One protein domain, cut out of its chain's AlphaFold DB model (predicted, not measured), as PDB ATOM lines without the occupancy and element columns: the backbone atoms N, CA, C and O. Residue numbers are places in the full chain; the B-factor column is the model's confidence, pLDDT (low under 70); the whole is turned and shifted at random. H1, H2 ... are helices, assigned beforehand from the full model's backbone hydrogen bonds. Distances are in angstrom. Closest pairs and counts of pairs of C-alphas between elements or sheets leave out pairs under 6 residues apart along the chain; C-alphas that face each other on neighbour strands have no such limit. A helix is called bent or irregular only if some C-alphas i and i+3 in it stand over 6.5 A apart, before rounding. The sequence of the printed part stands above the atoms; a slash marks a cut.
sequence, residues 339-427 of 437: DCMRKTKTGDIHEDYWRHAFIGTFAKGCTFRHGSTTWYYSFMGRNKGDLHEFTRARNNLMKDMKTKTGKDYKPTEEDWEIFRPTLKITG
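AT A GLANCE: This is residues 339 to 427 of the 437 residues of an uncharacterized protein of Cadophora sp. DSE1049 (UniProt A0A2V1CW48). H2 is in the middle, with the longest helix, H4, and H5 making a V on one side of it and the short H1 and H3 meeting on the other. The 89 printed residues hold five named helices, H1 to H5 in order, and no named strand: all helix. The whole is compact, radius of gyration of the C-alphas 13.4 A, spanning 38 by 30 by 20 A.

IN THESE COORDINATES: Find C-alpha 386 at (25.523, 43.401, -67.377); H4 runs 28.5 A to residue 405. H5, residues 413 to 425, ends at (19.261, 50.485, -58.759) and is only just irregular: C-alphas 418 and 421 are 6.8 A apart. H2 is residues 349 to 359, H3 372 to 378, H1 339 to 343.

HOW THE PARTS SIT: H4 is close to but not clearly touching H2, closest C-alphas Phe 358 and Arg 394, 6.9 A. H2 and H5 touch at Arg 355 and Trp 416, closest C-alphas 6.5 A, a steep tilt of 46 degrees, opposite ways. H1 and H3 only just touch, with 3 pairs of C-alphas within 8 A, the closest Met 341 and Ser 378. Every O i to N i+4 pair is within hydrogen-bond range in H1, H3 and H4, against 6 of 7 in H2 and 5 of 9 in H5.

THE WHOLE: The printed part has no cut; the link H2 to H3 is long. Residues 345 to 350, 381 to 394 and 419 to 427 are under pLDDT 70.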
ATOM      1  N   ASP A 339      15.500  38.933 -86.587       92.94
ATOM      2  CA  ASP A 339      14.492  39.706 -85.846       92.94
ATOM      3  C   ASP A 339      15.025  40.148 -84.479       92.94
ATOM      4  O   ASP A 339      14.923  41.319 -84.120       92.94
ATOM      5  N   CYS A 340      15.662  39.237 -83.737       90.69
ATOM      6  CA  CYS A 340      16.304  39.554 -82.458       90.69
ATOM      7  C   CYS A 340      17.457  40.549 -82.634       90.69
ATOM      8  O   CYS A 340      17.580  41.505 -81.871       90.69
ATOM      9  N   MET A 341      18.285  40.363 -83.664       89.81
ATOM     10  CA  MET A 341      19.411  41.263 -83.939       89.81
ATOM     11  C   MET A 341      18.935  42.682 -84.260       89.81
ATOM     12  O   MET A 341      19.583  43.645 -83.866       89.81
ATOM     13  N   ARG A 342      17.793  42.829 -84.938       86.50
ATOM     14  CA  ARG A 342      17.190  44.134 -85.247       86.50
ATOM     15  C   ARG A 342      16.572  44.796 -84.031       86.50
ATOM     16  O   ARG A 342      16.889  45.951 -83.773       86.50
ATOM     17  N   LYS A 343      15.766  44.057 -83.260       80.38
ATOM     18  CA  LYS A 343      15.182  44.546 -81.997       80.38
ATOM     19  C   LYS A 343      16.253  45.106 -81.065       80.38
ATOM     20  O   LYS A 343      16.042  46.107 -80.407       80.38
ATOM     21  N   THR A 344      17.430  44.489 -81.071       71.62
ATOM     22  CA  THR A 344      18.529  44.823 -80.159       71.62
ATOM     23  C   THR A 344      19.515  45.843 -80.734       71.62
ATOM     24  O   THR A 344      20.473  46.208 -80.062       71.62
ATOM     25  N   LYS A 345      19.280  46.333 -81.960       68.12
ATOM     26  CA  LYS A 345      20.009  47.458 -82.572       68.12
ATOM     27  C   LYS A 345      19.317  48.811 -82.359       68.12
ATOM     28  O   LYS A 345      19.928  49.838 -82.633       68.12
ATOM     29  N   THR A 346      18.065  48.831 -81.898       56.28
ATOM     30  CA  THR A 346      17.231  50.041 -81.794       56.28
ATOM     31  C   THR A 346      16.478  50.078 -80.460       56.28
ATOM     32  O   THR A 346      15.842  49.089 -80.119       56.28
ATOM     33  N   GLY A 347      16.477  51.206 -79.738       55.22
ATOM     34  CA  GLY A 347      15.698  51.393 -78.495       55.22
ATOM     35  C   GLY A 347      16.500  51.213 -77.196       55.22
ATOM     36  O   GLY A 347      17.726  51.252 -77.225       55.22
ATOM     37  N   ASP A 348      15.819  51.035 -76.055       64.38
ATOM     38  CA  ASP A 348      16.453  50.624 -74.788       64.38
ATOM     39  C   ASP A 348      16.814  49.134 -74.877       64.38
ATOM     40  O   ASP A 348      16.038  48.234 -74.544       64.38
ATOM     41  N   ILE A 349      17.998  48.892 -75.440       65.06
ATOM     42  CA  ILE A 349      18.508  47.577 -75.841       65.06
ATOM     43  C   ILE A 349      18.526  46.591 -74.661       65.06
ATOM     44  O   ILE A 349      18.344  45.387 -74.847       65.06
ATOM     45  N   HIS A 350      18.731  47.095 -73.447       66.88
ATOM     46  CA  HIS A 350      18.831  46.275 -72.251       66.88
ATOM     47  C   HIS A 350      17.449  45.870 -71.744       66.88
ATOM     48  O   HIS A 350      17.243  44.702 -71.420       66.88
ATOM     49  N   GLU A 351      16.480  46.784 -71.735       72.06
ATOM     50  CA  GLU A 351      15.144  46.495 -71.220       72.06
ATOM     51  C   GLU A 351      14.428  45.393 -72.012       72.06
ATOM     52  O   GLU A 351      13.952  44.423 -71.420       72.06
ATOM     53  N   ASP A 352      14.390  45.491 -73.346       71.44
ATOM     54  CA  ASP A 352      13.696  44.492 -74.169       71.44
ATOM     55  C   ASP A 352      14.364  43.116 -74.068       71.44
ATOM     56  O   ASP A 352      13.690  42.082 -73.981       71.44
ATOM     57  N   TYR A 353      15.698  43.106 -74.004       72.56
ATOM     58  CA  TYR A 353      16.480  41.898 -73.794       72.56
ATOM     59  C   TYR A 353      16.152  41.216 -72.467       72.56
ATOM     60  O   TYR A 353      15.861  40.013 -72.429       72.56
ATOM     61  N   TRP A 354      16.173  41.996 -71.390       73.88
ATOM     62  CA  TRP A 354      15.950  41.515 -70.039       73.88
ATOM     63  C   TRP A 354      14.514  41.084 -69.799       73.88
ATOM     64  O   TRP A 354      14.310  40.017 -69.225       73.88
ATOM     65  N   ARG A 355      13.535  41.818 -70.328       76.81
ATOM     66  CA  ARG A 355      12.121  41.442 -70.258       76.81
ATOM     67  C   ARG A 355      11.877  40.065 -70.865       76.81
ATOM     68  O   ARG A 355      11.318  39.180 -70.220       76.81
ATOM     69  N   HIS A 356      12.367  39.825 -72.081       75.25
ATOM     70  CA  HIS A 356      12.194  38.526 -72.737       75.25
ATOM     71  C   HIS A 356      12.949  37.401 -72.016       75.25
ATOM     72  O   HIS A 356      12.449  36.276 -71.942       75.25
ATOM     73  N   ALA A 357      14.124  37.695 -71.449       75.62
ATOM     74  CA  ALA A 357      14.882  36.742 -70.641       75.62
ATOM     75  C   ALA A 357      14.240  36.434 -69.280       75.62
ATOM     76  O   ALA A 357      14.442  35.342 -68.739       75.62
ATOM     77  N   PHE A 358      13.484  37.382 -68.737       76.06
ATOM     78  CA  PHE A 358      12.746  37.258 -67.491       76.06
ATOM     79  C   PHE A 358      11.488  36.402 -67.671       76.06
ATOM     80  O   PHE A 358      11.312  35.413 -66.967       76.06
ATOM     81  N   ILE A 359      10.673  36.716 -68.681       79.25
ATOM     82  CA  ILE A 359       9.387  36.046 -68.949       79.25
ATOM     83  C   ILE A 359       9.586  34.696 -69.671       79.25
ATOM     84  O   ILE A 359       8.751  33.792 -69.609       79.25
ATOM     85  N   GLY A 360      10.713  34.527 -70.370       79.94
ATOM     86  CA  GLY A 360      11.039  33.310 -71.116       79.94
ATOM     87  C   GLY A 360      10.371  33.220 -72.493       79.94
ATOM     88  O   GLY A 360      10.315  32.147 -73.094       79.94
ATOM     89  N   THR A 361       9.865  34.334 -73.027       85.69
ATOM     90  CA  THR A 361       9.182  34.410 -74.331       85.69
ATOM     91  C   THR A 361      10.138  34.747 -75.477       85.69
ATOM     92  O   THR A 361       9.850  35.603 -76.306       85.69
ATOM     93  N   PHE A 362      11.277  34.059 -75.551       87.94
ATOM     94  CA  PHE A 362      12.417  34.404 -76.416       87.94
ATOM     95  C   PHE A 362      12.101  34.607 -77.907       87.94
ATOM     96  O   PHE A 362      12.749  35.419 -78.553       87.94
ATOM     97  N   ALA A 363      11.123  33.890 -78.466       91.50
ATOM     98  CA  ALA A 363      10.765  33.979 -79.886       91.50
ATOM     99  C   ALA A 363       9.545  34.873 -80.177       91.50
ATOM    100  O   ALA A 363       9.042  34.875 -81.302       91.50
ATOM    101  N   LYS A 364       9.026  35.614 -79.185       89.75
ATOM    102  CA  LYS A 364       7.835  36.465 -79.355       89.75
ATOM    103  C   LYS A 364       8.081  37.497 -80.462       89.75
ATOM    104  O   LYS A 364       9.035  38.272 -80.416       89.75
ATOM    105  N   GLY A 365       7.231  37.469 -81.491       89.62
ATOM    106  CA  GLY A 365       7.344  38.339 -82.665       89.62
ATOM    107  C   GLY A 365       8.601  38.098 -83.506       89.62
ATOM    108  O   GLY A 365       9.171  39.067 -84.001       89.62
ATOM    109  N   CYS A 366       9.093  36.859 -83.584       93.94
ATOM    110  CA  CYS A 366      10.165  36.458 -84.499       93.94
ATOM    111  C   CYS A 366       9.602  35.551 -85.605       93.94
ATOM    112  O   CYS A 366       8.621  34.839 -85.401       93.94
ATOM    113  N   THR A 367      10.252  35.551 -86.765       94.56
ATOM    114  CA  THR A 367       9.840  34.827 -87.979       94.56
ATOM    115  C   THR A 367       9.872  33.310 -87.812       94.56
ATOM    116  O   THR A 367       9.163  32.587 -88.509       94.56
ATOM    117  N   PHE A 368      10.685  32.804 -86.886       95.12
ATOM    118  CA  PHE A 368      10.733  31.389 -86.541       95.12
ATOM    119  C   PHE A 368      10.842  31.199 -85.030       95.12
ATOM    120  O   PHE A 368      11.357  32.052 -84.305       95.12
ATOM    121  N   ARG A 369      10.360  30.051 -84.549       95.50
ATOM    122  CA  ARG A 369      10.437  29.683 -83.134       95.50
ATOM    123  C   ARG A 369      11.870  29.301 -82.762       95.50
ATOM    124  O   ARG A 369      12.485  28.474 -83.429       95.50
ATOM    125  N   HIS A 370      12.363  29.850 -81.659       95.19
ATOM    126  CA  HIS A 370      13.683  29.548 -81.112       95.19
ATOM    127  C   HIS A 370      13.729  29.714 -79.585       95.19
ATOM    128  O   HIS A 370      12.818  30.283 -78.981       95.19
ATOM    129  N   GLY A 371      14.783  29.191 -78.961       91.75
ATOM    130  CA  GLY A 371      14.990  29.218 -77.515       91.75
ATOM    131  C   GLY A 371      15.847  30.383 -77.016       91.75
ATOM    132  O   GLY A 371      16.187  31.314 -77.758       91.75
ATOM    133  N   SER A 372      16.220  30.286 -75.739       89.19
ATOM    134  CA  SER A 372      17.082  31.237 -75.029       89.19
ATOM    135  C   SER A 372      18.458  31.376 -75.664       89.19
ATOM    136  O   SER A 372      18.986  32.478 -75.727       89.19
ATOM    137  N   THR A 373      19.033  30.284 -76.163       92.38
ATOM    138  CA  THR A 373      20.388  30.264 -76.725       92.38
ATOM    139  C   THR A 373      20.451  31.060 -78.027       92.38
ATOM    140  O   THR A 373      21.311  31.926 -78.187       92.38
ATOM    141  N   THR A 374      19.492  30.860 -78.938       95.19
ATOM    142  CA  THR A 374      19.374  31.701 -80.141       95.19
ATOM    143  C   THR A 374      19.150  33.167 -79.784       95.19
ATOM    144  O   THR A 374      19.840  34.017 -80.342       95.19
ATOM    145  N   TRP A 375      18.251  33.478 -78.842       90.94
ATOM    146  CA  TRP A 375      18.031  34.855 -78.375       90.94
ATOM    147  C   TRP A 375      19.318  35.488 -77.840       90.94
ATOM    148  O   TRP A 375      19.727  36.556 -78.289       90.94
ATOM    149  N   TYR A 376      20.006  34.771 -76.952       88.31
ATOM    150  CA  TYR A 376      21.246  35.183 -76.312       88.31
ATOM    151  C   TYR A 376      22.344  35.529 -77.322       88.31
ATOM    152  O   TYR A 376      22.993  36.571 -77.211       88.31
ATOM    153  N   TYR A 377      22.580  34.664 -78.314       92.06
ATOM    154  CA  TYR A 377      23.611  34.901 -79.330       92.06
ATOM    155  C   TYR A 377      23.189  35.900 -80.404       92.06
ATOM    156  O   TYR A 377      24.055  36.518 -81.011       92.06
ATOM    157  N   SER A 378      21.891  36.114 -80.598       92.44
ATOM    158  CA  SER A 378      21.375  37.125 -81.530       92.44
ATOM    159  C   SER A 378      21.304  38.528 -80.915       92.44
ATOM    160  O   SER A 378      20.984  39.484 -81.612       92.44
ATOM    161  N   PHE A 379      21.592  38.670 -79.620       85.81
ATOM    162  CA  PHE A 379      21.636  39.956 -78.935       85.81
ATOM    163  C   PHE A 379      22.907  40.741 -79.288       85.81
ATOM    164  O   PHE A 379      24.016  40.331 -78.933       85.81
ATOM    165  N   MET A 380      22.740  41.888 -79.956       75.69
ATOM    166  CA  MET A 380      23.849  42.699 -80.482       75.69
ATOM    167  C   MET A 380      24.343  43.802 -79.525       75.69
ATOM    168  O   MET A 380      25.371  44.415 -79.801       75.69
ATOM    169  N   GLY A 381      23.665  44.039 -78.397       65.25
ATOM    170  CA  GLY A 381      23.922  45.159 -77.477       65.25
ATOM    171  C   GLY A 381      24.836  44.880 -76.283       65.25
ATOM    172  O   GLY A 381      24.644  45.459 -75.220       65.25
ATOM    173  N   ARG A 382      25.775  43.935 -76.374       62.88
ATOM    174  CA  ARG A 382      26.524  43.484 -75.187       62.88
ATOM    175  C   ARG A 382      27.524  44.527 -74.678       62.88
ATOM    176  O   ARG A 382      28.561  44.718 -75.306       62.88
ATOM    177  N   ASN A 383      27.324  44.984 -73.443       54.22
ATOM    178  CA  ASN A 383      28.413  45.109 -72.475       54.22
ATOM    179  C   ASN A 383      28.484  43.814 -71.646       54.22
ATOM    180  O   ASN A 383      27.475  43.301 -71.169       54.22
ATOM    181  N   LYS A 384      29.673  43.206 -71.529       48.56
ATOM    182  CA  LYS A 384      29.841  41.860 -70.933       48.56
ATOM    183  C   LYS A 384      29.543  41.798 -69.424       48.56
ATOM    184  O   LYS A 384      29.285  40.704 -68.930       48.56
ATOM    185  N   GLY A 385      29.591  42.928 -68.714       53.25
ATOM    186  CA  GLY A 385      29.322  43.002 -67.270       53.25
ATOM    187  C   GLY A 385      27.854  42.754 -66.912       53.25
ATOM    188  O   GLY A 385      27.564  42.017 -65.971       53.25
ATOM    189  N   ASP A 386      26.937  43.255 -67.740       58.78
ATOM    190  CA  ASP A 386      25.523  43.401 -67.377       58.78
ATOM    191  C   ASP A 386      24.771  42.064 -67.235       58.78
ATOM    192  O   ASP A 386      23.795  41.930 -66.497       58.78
ATOM    193  N   LEU A 387      25.245  41.024 -67.925       57.88
ATOM    194  CA  LEU A 387      24.596  39.715 -67.963       57.88
ATOM    195  C   LEU A 387      24.779  38.883 -66.709       57.88
ATOM    196  O   LEU A 387      23.851  38.177 -66.299       57.88
ATOM    197  N   HIS A 388      25.980  38.899 -66.141       59.97
ATOM    198  CA  HIS A 388      26.250  38.087 -64.966       59.97
ATOM    199  C   HIS A 388      25.422  38.588 -63.779       59.97
ATOM    200  O   HIS A 388      24.840  37.795 -63.039       59.97
ATOM    201  N   GLU A 389      25.307  39.908 -63.668       62.72
ATOM    202  CA  GLU A 389      24.516  40.580 -62.651       62.72
ATOM    203  C   GLU A 389      23.011  40.377 -62.858       62.72
ATOM    204  O   GLU A 389      22.332  39.945 -61.925       62.72
ATOM    205  N   PHE A 390      22.497  40.527 -64.085       64.88
ATOM    206  CA  PHE A 390      21.094  40.210 -64.368       64.88
ATOM    207  C   PHE A 390      20.749  38.749 -64.061       64.88
ATOM    208  O   PHE A 390      19.735  38.463 -63.426       64.88
ATOM    209  N   THR A 391      21.582  37.802 -64.508       64.94
ATOM    210  CA  THR A 391      21.319  36.368 -64.307       64.94
ATOM    211  C   THR A 391      21.257  36.044 -62.817       64.94
ATOM    212  O   THR A 391      20.388  35.285 -62.386       64.94
ATOM    213  N   ARG A 392      22.139  36.661 -62.022       69.25
ATOM    214  CA  ARG A 392      22.132  36.560 -60.562       69.25
ATOM    215  C   ARG A 392      20.847  37.148 -59.969       69.25
ATOM    216  O   ARG A 392      20.177  36.453 -59.211       69.25
ATOM    217  N   ALA A 393      20.471  38.368 -60.352       68.06
ATOM    218  CA  ALA A 393      19.271  39.044 -59.855       68.06
ATOM    219  C   ALA A 393      17.979  38.277 -60.194       68.06
ATOM    220  O   ALA A 393      17.153  38.039 -59.314       68.06
ATOM    221  N   ARG A 394      17.840  37.796 -61.436       69.56
ATOM    222  CA  ARG A 394      16.708  36.960 -61.862       69.56
ATOM    223  C   ARG A 394      16.643  35.658 -61.068       69.56
ATOM    224  O   ARG A 394      15.580  35.290 -60.584       69.56
ATOM    225  N   ASN A 395      17.764  34.946 -60.933       76.25
ATOM    226  CA  ASN A 395      17.787  33.675 -60.208       76.25
ATOM    227  C   ASN A 395      17.465  33.866 -58.716       76.25
ATOM    228  O   ASN A 395      16.778  33.024 -58.142       76.25
ATOM    229  N   ASN A 396      17.906  34.974 -58.113       76.44
ATOM    230  CA  ASN A 396      17.543  35.339 -56.744       76.44
ATOM    231  C   ASN A 396      16.034  35.579 -56.616       76.44
ATOM    232  O   ASN A 396      15.410  34.955 -55.764       76.44
ATOM    233  N   LEU A 397      15.422  36.367 -57.510       71.31
ATOM    234  CA  LEU A 397      13.968  36.573 -57.500       71.31
ATOM    235  C   LEU A 397      13.206  35.249 -57.645       71.31
ATOM    236  O   LEU A 397      12.270  34.982 -56.900       71.31
ATOM    237  N   MET A 398      13.618  34.397 -58.584       73.56
ATOM    238  CA  MET A 398      12.988  33.090 -58.796       73.56
ATOM    239  C   MET A 398      13.079  32.208 -57.548       73.56
ATOM    240  O   MET A 398      12.115  31.525 -57.199       73.56
ATOM    241  N   LYS A 399      14.223  32.236 -56.856       80.81
ATOM    242  CA  LYS A 399      14.433  31.513 -55.600       80.81
ATOM    243  C   LYS A 399      13.548  32.069 -54.484       80.81
ATOM    244  O   LYS A 399      12.917  31.284 -53.777       80.81
ATOM    245  N   ASP A 400      13.446  33.386 -54.364       77.62
ATOM    246  CA  ASP A 400      12.601  34.046 -53.367       77.62
ATOM    247  C   ASP A 400      11.119  33.746 -53.608       77.62
ATOM    248  O   ASP A 400      10.404  33.362 -52.683       77.62
ATOM    249  N   MET A 401      10.656  33.831 -54.856       75.44
ATOM    250  CA  MET A 401       9.265  33.537 -55.220       75.44
ATOM    251  C   MET A 401       8.925  32.058 -55.030       75.44
ATOM    252  O   MET A 401       7.853  31.735 -54.516       75.44
ATOM    253  N   LYS A 402       9.851  31.146 -55.353       80.44
ATOM    254  CA  LYS A 402       9.699  29.716 -55.049       80.44
ATOM    255  C   LYS A 402       9.617  29.460 -53.544       80.44
ATOM    256  O   LYS A 402       8.790  28.666 -53.106       80.44
ATOM    257  N   THR A 403      10.427  30.163 -52.753       83.31
ATOM    258  CA  THR A 403      10.409  30.068 -51.284       83.31
ATOM    259  C   THR A 403       9.082  30.573 -50.711       83.31
ATOM    260  O   THR A 403       8.529  29.943 -49.816       83.31
ATOM    261  N   LYS A 404       8.530  31.665 -51.256       79.56
ATOM    262  CA  LYS A 404       7.248  32.244 -50.819       79.56
ATOM    263  C   LYS A 404       6.026  31.414 -51.218       79.56
ATOM    264  O   LYS A 404       5.072  31.335 -50.456       79.56
ATOM    265  N   THR A 405       6.028  30.834 -52.417       78.00
ATOM    266  CA  THR A 405       4.840  30.169 -52.991       78.00
ATOM    267  C   THR A 405       4.848  28.649 -52.841       78.00
ATOM    268  O   THR A 405       3.828  28.005 -53.078       78.00
ATOM    269  N   GLY A 406       5.995  28.055 -52.495       80.00
ATOM    270  CA  GLY A 406       6.178  26.604 -52.429       80.00
ATOM    271  C   GLY A 406       6.097  25.894 -53.789       80.00
ATOM    272  O   GLY A 406       6.098  24.665 -53.834       80.00
ATOM    273  N   LYS A 407       6.015  26.638 -54.901       78.44
ATOM    274  CA  LYS A 407       5.874  26.109 -56.265       78.44
ATOM    275  C   LYS A 407       6.918  26.713 -57.193       78.44
ATOM    276  O   LYS A 407       7.463  27.783 -56.933       78.44
ATOM    277  N   ASP A 408       7.196  26.017 -58.293       75.25
ATOM    278  CA  ASP A 408       8.011  26.584 -59.363       75.25
ATOM    279  C   ASP A 408       7.287  27.797 -59.960       75.25
ATOM    280  O   ASP A 408       6.161  27.700 -60.450       75.25
ATOM    281  N   TYR A 409       7.938  28.955 -59.858       75.88
ATOM    282  CA  TYR A 409       7.394  30.234 -60.287       75.88
ATOM    283  C   TYR A 409       7.663  30.467 -61.770       75.88
ATOM    284  O   TYR A 409       8.773  30.211 -62.239       75.88
ATOM    285  N   LYS A 410       6.681  30.991 -62.508       76.94
ATOM    286  CA  LYS A 410       6.884  31.474 -63.876       76.94
ATOM    287  C   LYS A 410       6.604  32.977 -63.909       76.94
ATOM    288  O   LYS A 410       5.452  33.345 -63.695       76.94
ATOM    289  N   PRO A 411       7.612  33.818 -64.187       76.44
ATOM    290  CA  PRO A 411       7.418  35.257 -64.190       76.44
ATOM    291  C   PRO A 411       6.442  35.715 -65.271       76.44
ATOM    292  O   PRO A 411       6.422  35.181 -66.385       76.44
ATOM    293  N   THR A 412       5.653  36.722 -64.927       82.38
ATOM    294  CA  THR A 412       4.660  37.380 -65.778       82.38
ATOM    295  C   THR A 412       5.148  38.761 -66.234       82.38
ATOM    296  O   THR A 412       6.209  39.231 -65.820       82.38
ATOM    297  N   GLU A 413       4.382  39.425 -67.107       78.38
ATOM    298  CA  GLU A 413       4.634  40.835 -67.463       78.38
ATOM    299  C   GLU A 413       4.437  41.762 -66.245       78.38
ATOM    300  O   GLU A 413       5.154  42.745 -66.097       78.38
ATOM    301  N   GLU A 414       3.529  41.428 -65.322       80.69
ATOM    302  CA  GLU A 414       3.299  42.207 -64.094       80.69
ATOM    303  C   GLU A 414       4.512  42.141 -63.152       80.69
ATOM    304  O   GLU A 414       4.953  43.156 -62.613       80.69
ATOM    305  N   ASP A 415       5.127  40.963 -63.028       77.75
ATOM    306  CA  ASP A 415       6.368  40.784 -62.265       77.75
ATOM    307  C   ASP A 415       7.543  41.563 -62.852       77.75
ATOM    308  O   ASP A 415       8.432  42.009 -62.120       77.75
ATOM    309  N   TRP A 416       7.569  41.709 -64.180       75.50
ATOM    310  CA  TRP A 416       8.593  42.492 -64.851       75.50
ATOM    311  C   TRP A 416       8.505  43.961 -64.449       75.50
ATOM    312  O   TRP A 416       9.534  44.550 -64.133       75.50
ATOM    313  N   GLU A 417       7.307  44.543 -64.383       78.69
ATOM    314  CA  GLU A 417       7.141  45.940 -63.961       78.69
ATOM    315  C   GLU A 417       7.554  46.164 -62.496       78.69
ATOM    316  O   GLU A 417       8.082  47.225 -62.161       78.69
ATOM    317  N   ILE A 418       7.423  45.147 -61.636       75.00
ATOM    318  CA  ILE A 418       7.932  45.181 -60.253       75.00
ATOM    319  C   ILE A 418       9.468  45.076 -60.220       75.00
ATOM    320  O   ILE A 418      10.123  45.727 -59.406       75.00
ATOM    321  N   PHE A 419      10.060  44.268 -61.103       69.38
ATOM    322  CA  PHE A 419      11.501  44.000 -61.140       69.38
ATOM    323  C   PHE A 419      12.314  45.047 -61.922       69.38
ATOM    324  O   PHE A 419      13.491  45.290 -61.630       69.38
ATOM    325  N   ARG A 420      11.719  45.696 -62.922       69.50
ATOM    326  CA  ARG A 420      12.377  46.673 -63.800       69.50
ATOM    327  C   ARG A 420      13.039  47.834 -63.034       69.50
ATOM    328  O   ARG A 420      14.162  48.190 -63.397       69.50
ATOM    329  N   PRO A 421      12.452  48.405 -61.960       65.00
ATOM    330  CA  PRO A 421      13.112  49.429 -61.146       65.00
ATOM    331  C   PRO A 421      14.402  48.944 -60.474       65.00
ATOM    332  O   PRO A 421      15.372  49.696 -60.415       65.00
ATOM    333  N   THR A 422      14.470  47.686 -60.023       60.62
ATOM    334  CA  THR A 422      15.679  47.120 -59.395       60.62
ATOM    335  C   THR A 422      16.870  47.037 -60.347       60.62
ATOM    336  O   THR A 422      18.001  47.202 -59.898       60.62
ATOM    337  N   LEU A 423      16.642  46.894 -61.659       57.81
ATOM    338  CA  LEU A 423      17.711  46.969 -62.664       57.81
ATOM    339  C   LEU A 423      18.308  48.377 -62.790       57.81
ATOM    340  O   LEU A 423      19.485  48.507 -63.103       57.81
ATOM    341  N   LYS A 424      17.535  49.430 -62.494       53.56
ATOM    342  CA  LYS A 424      18.060  50.805 -62.422       53.56
ATOM    343  C   LYS A 424      18.904  51.039 -61.163       53.56
ATOM    344  O   LYS A 424      19.799  51.876 -61.185       53.56
ATOM    345  N   ILE A 425      18.619  50.315 -60.075       43.88
ATOM    346  CA  ILE A 425      19.261  50.485 -58.759       43.88
ATOM    347  C   ILE A 425      20.611  49.758 -58.681       43.88
ATOM    348  O   ILE A 425      21.529  50.260 -58.038       43.88
ATOM    349  N   THR A 426      20.782  48.626 -59.371       45.12
ATOM    350  CA  THR A 426      22.058  47.880 -59.392       45.12
ATOM    351  C   THR A 426      23.147  48.532 -60.254       45.12
ATOM    352  O   THR A 426      24.198  47.944 -60.461       45.12
ATOM    353  N   GLY A 427      22.930  49.743 -60.779       44.56
ATOM    354  CA  GLY A 427      23.915  50.424 -61.624       44.56
ATOM    355  C   GLY A 427      24.112  49.785 -63.002       44.56
ATOM    356  O   GLY A 427      25.040  50.173 -63.708       44.56
TER     357      GLY A 427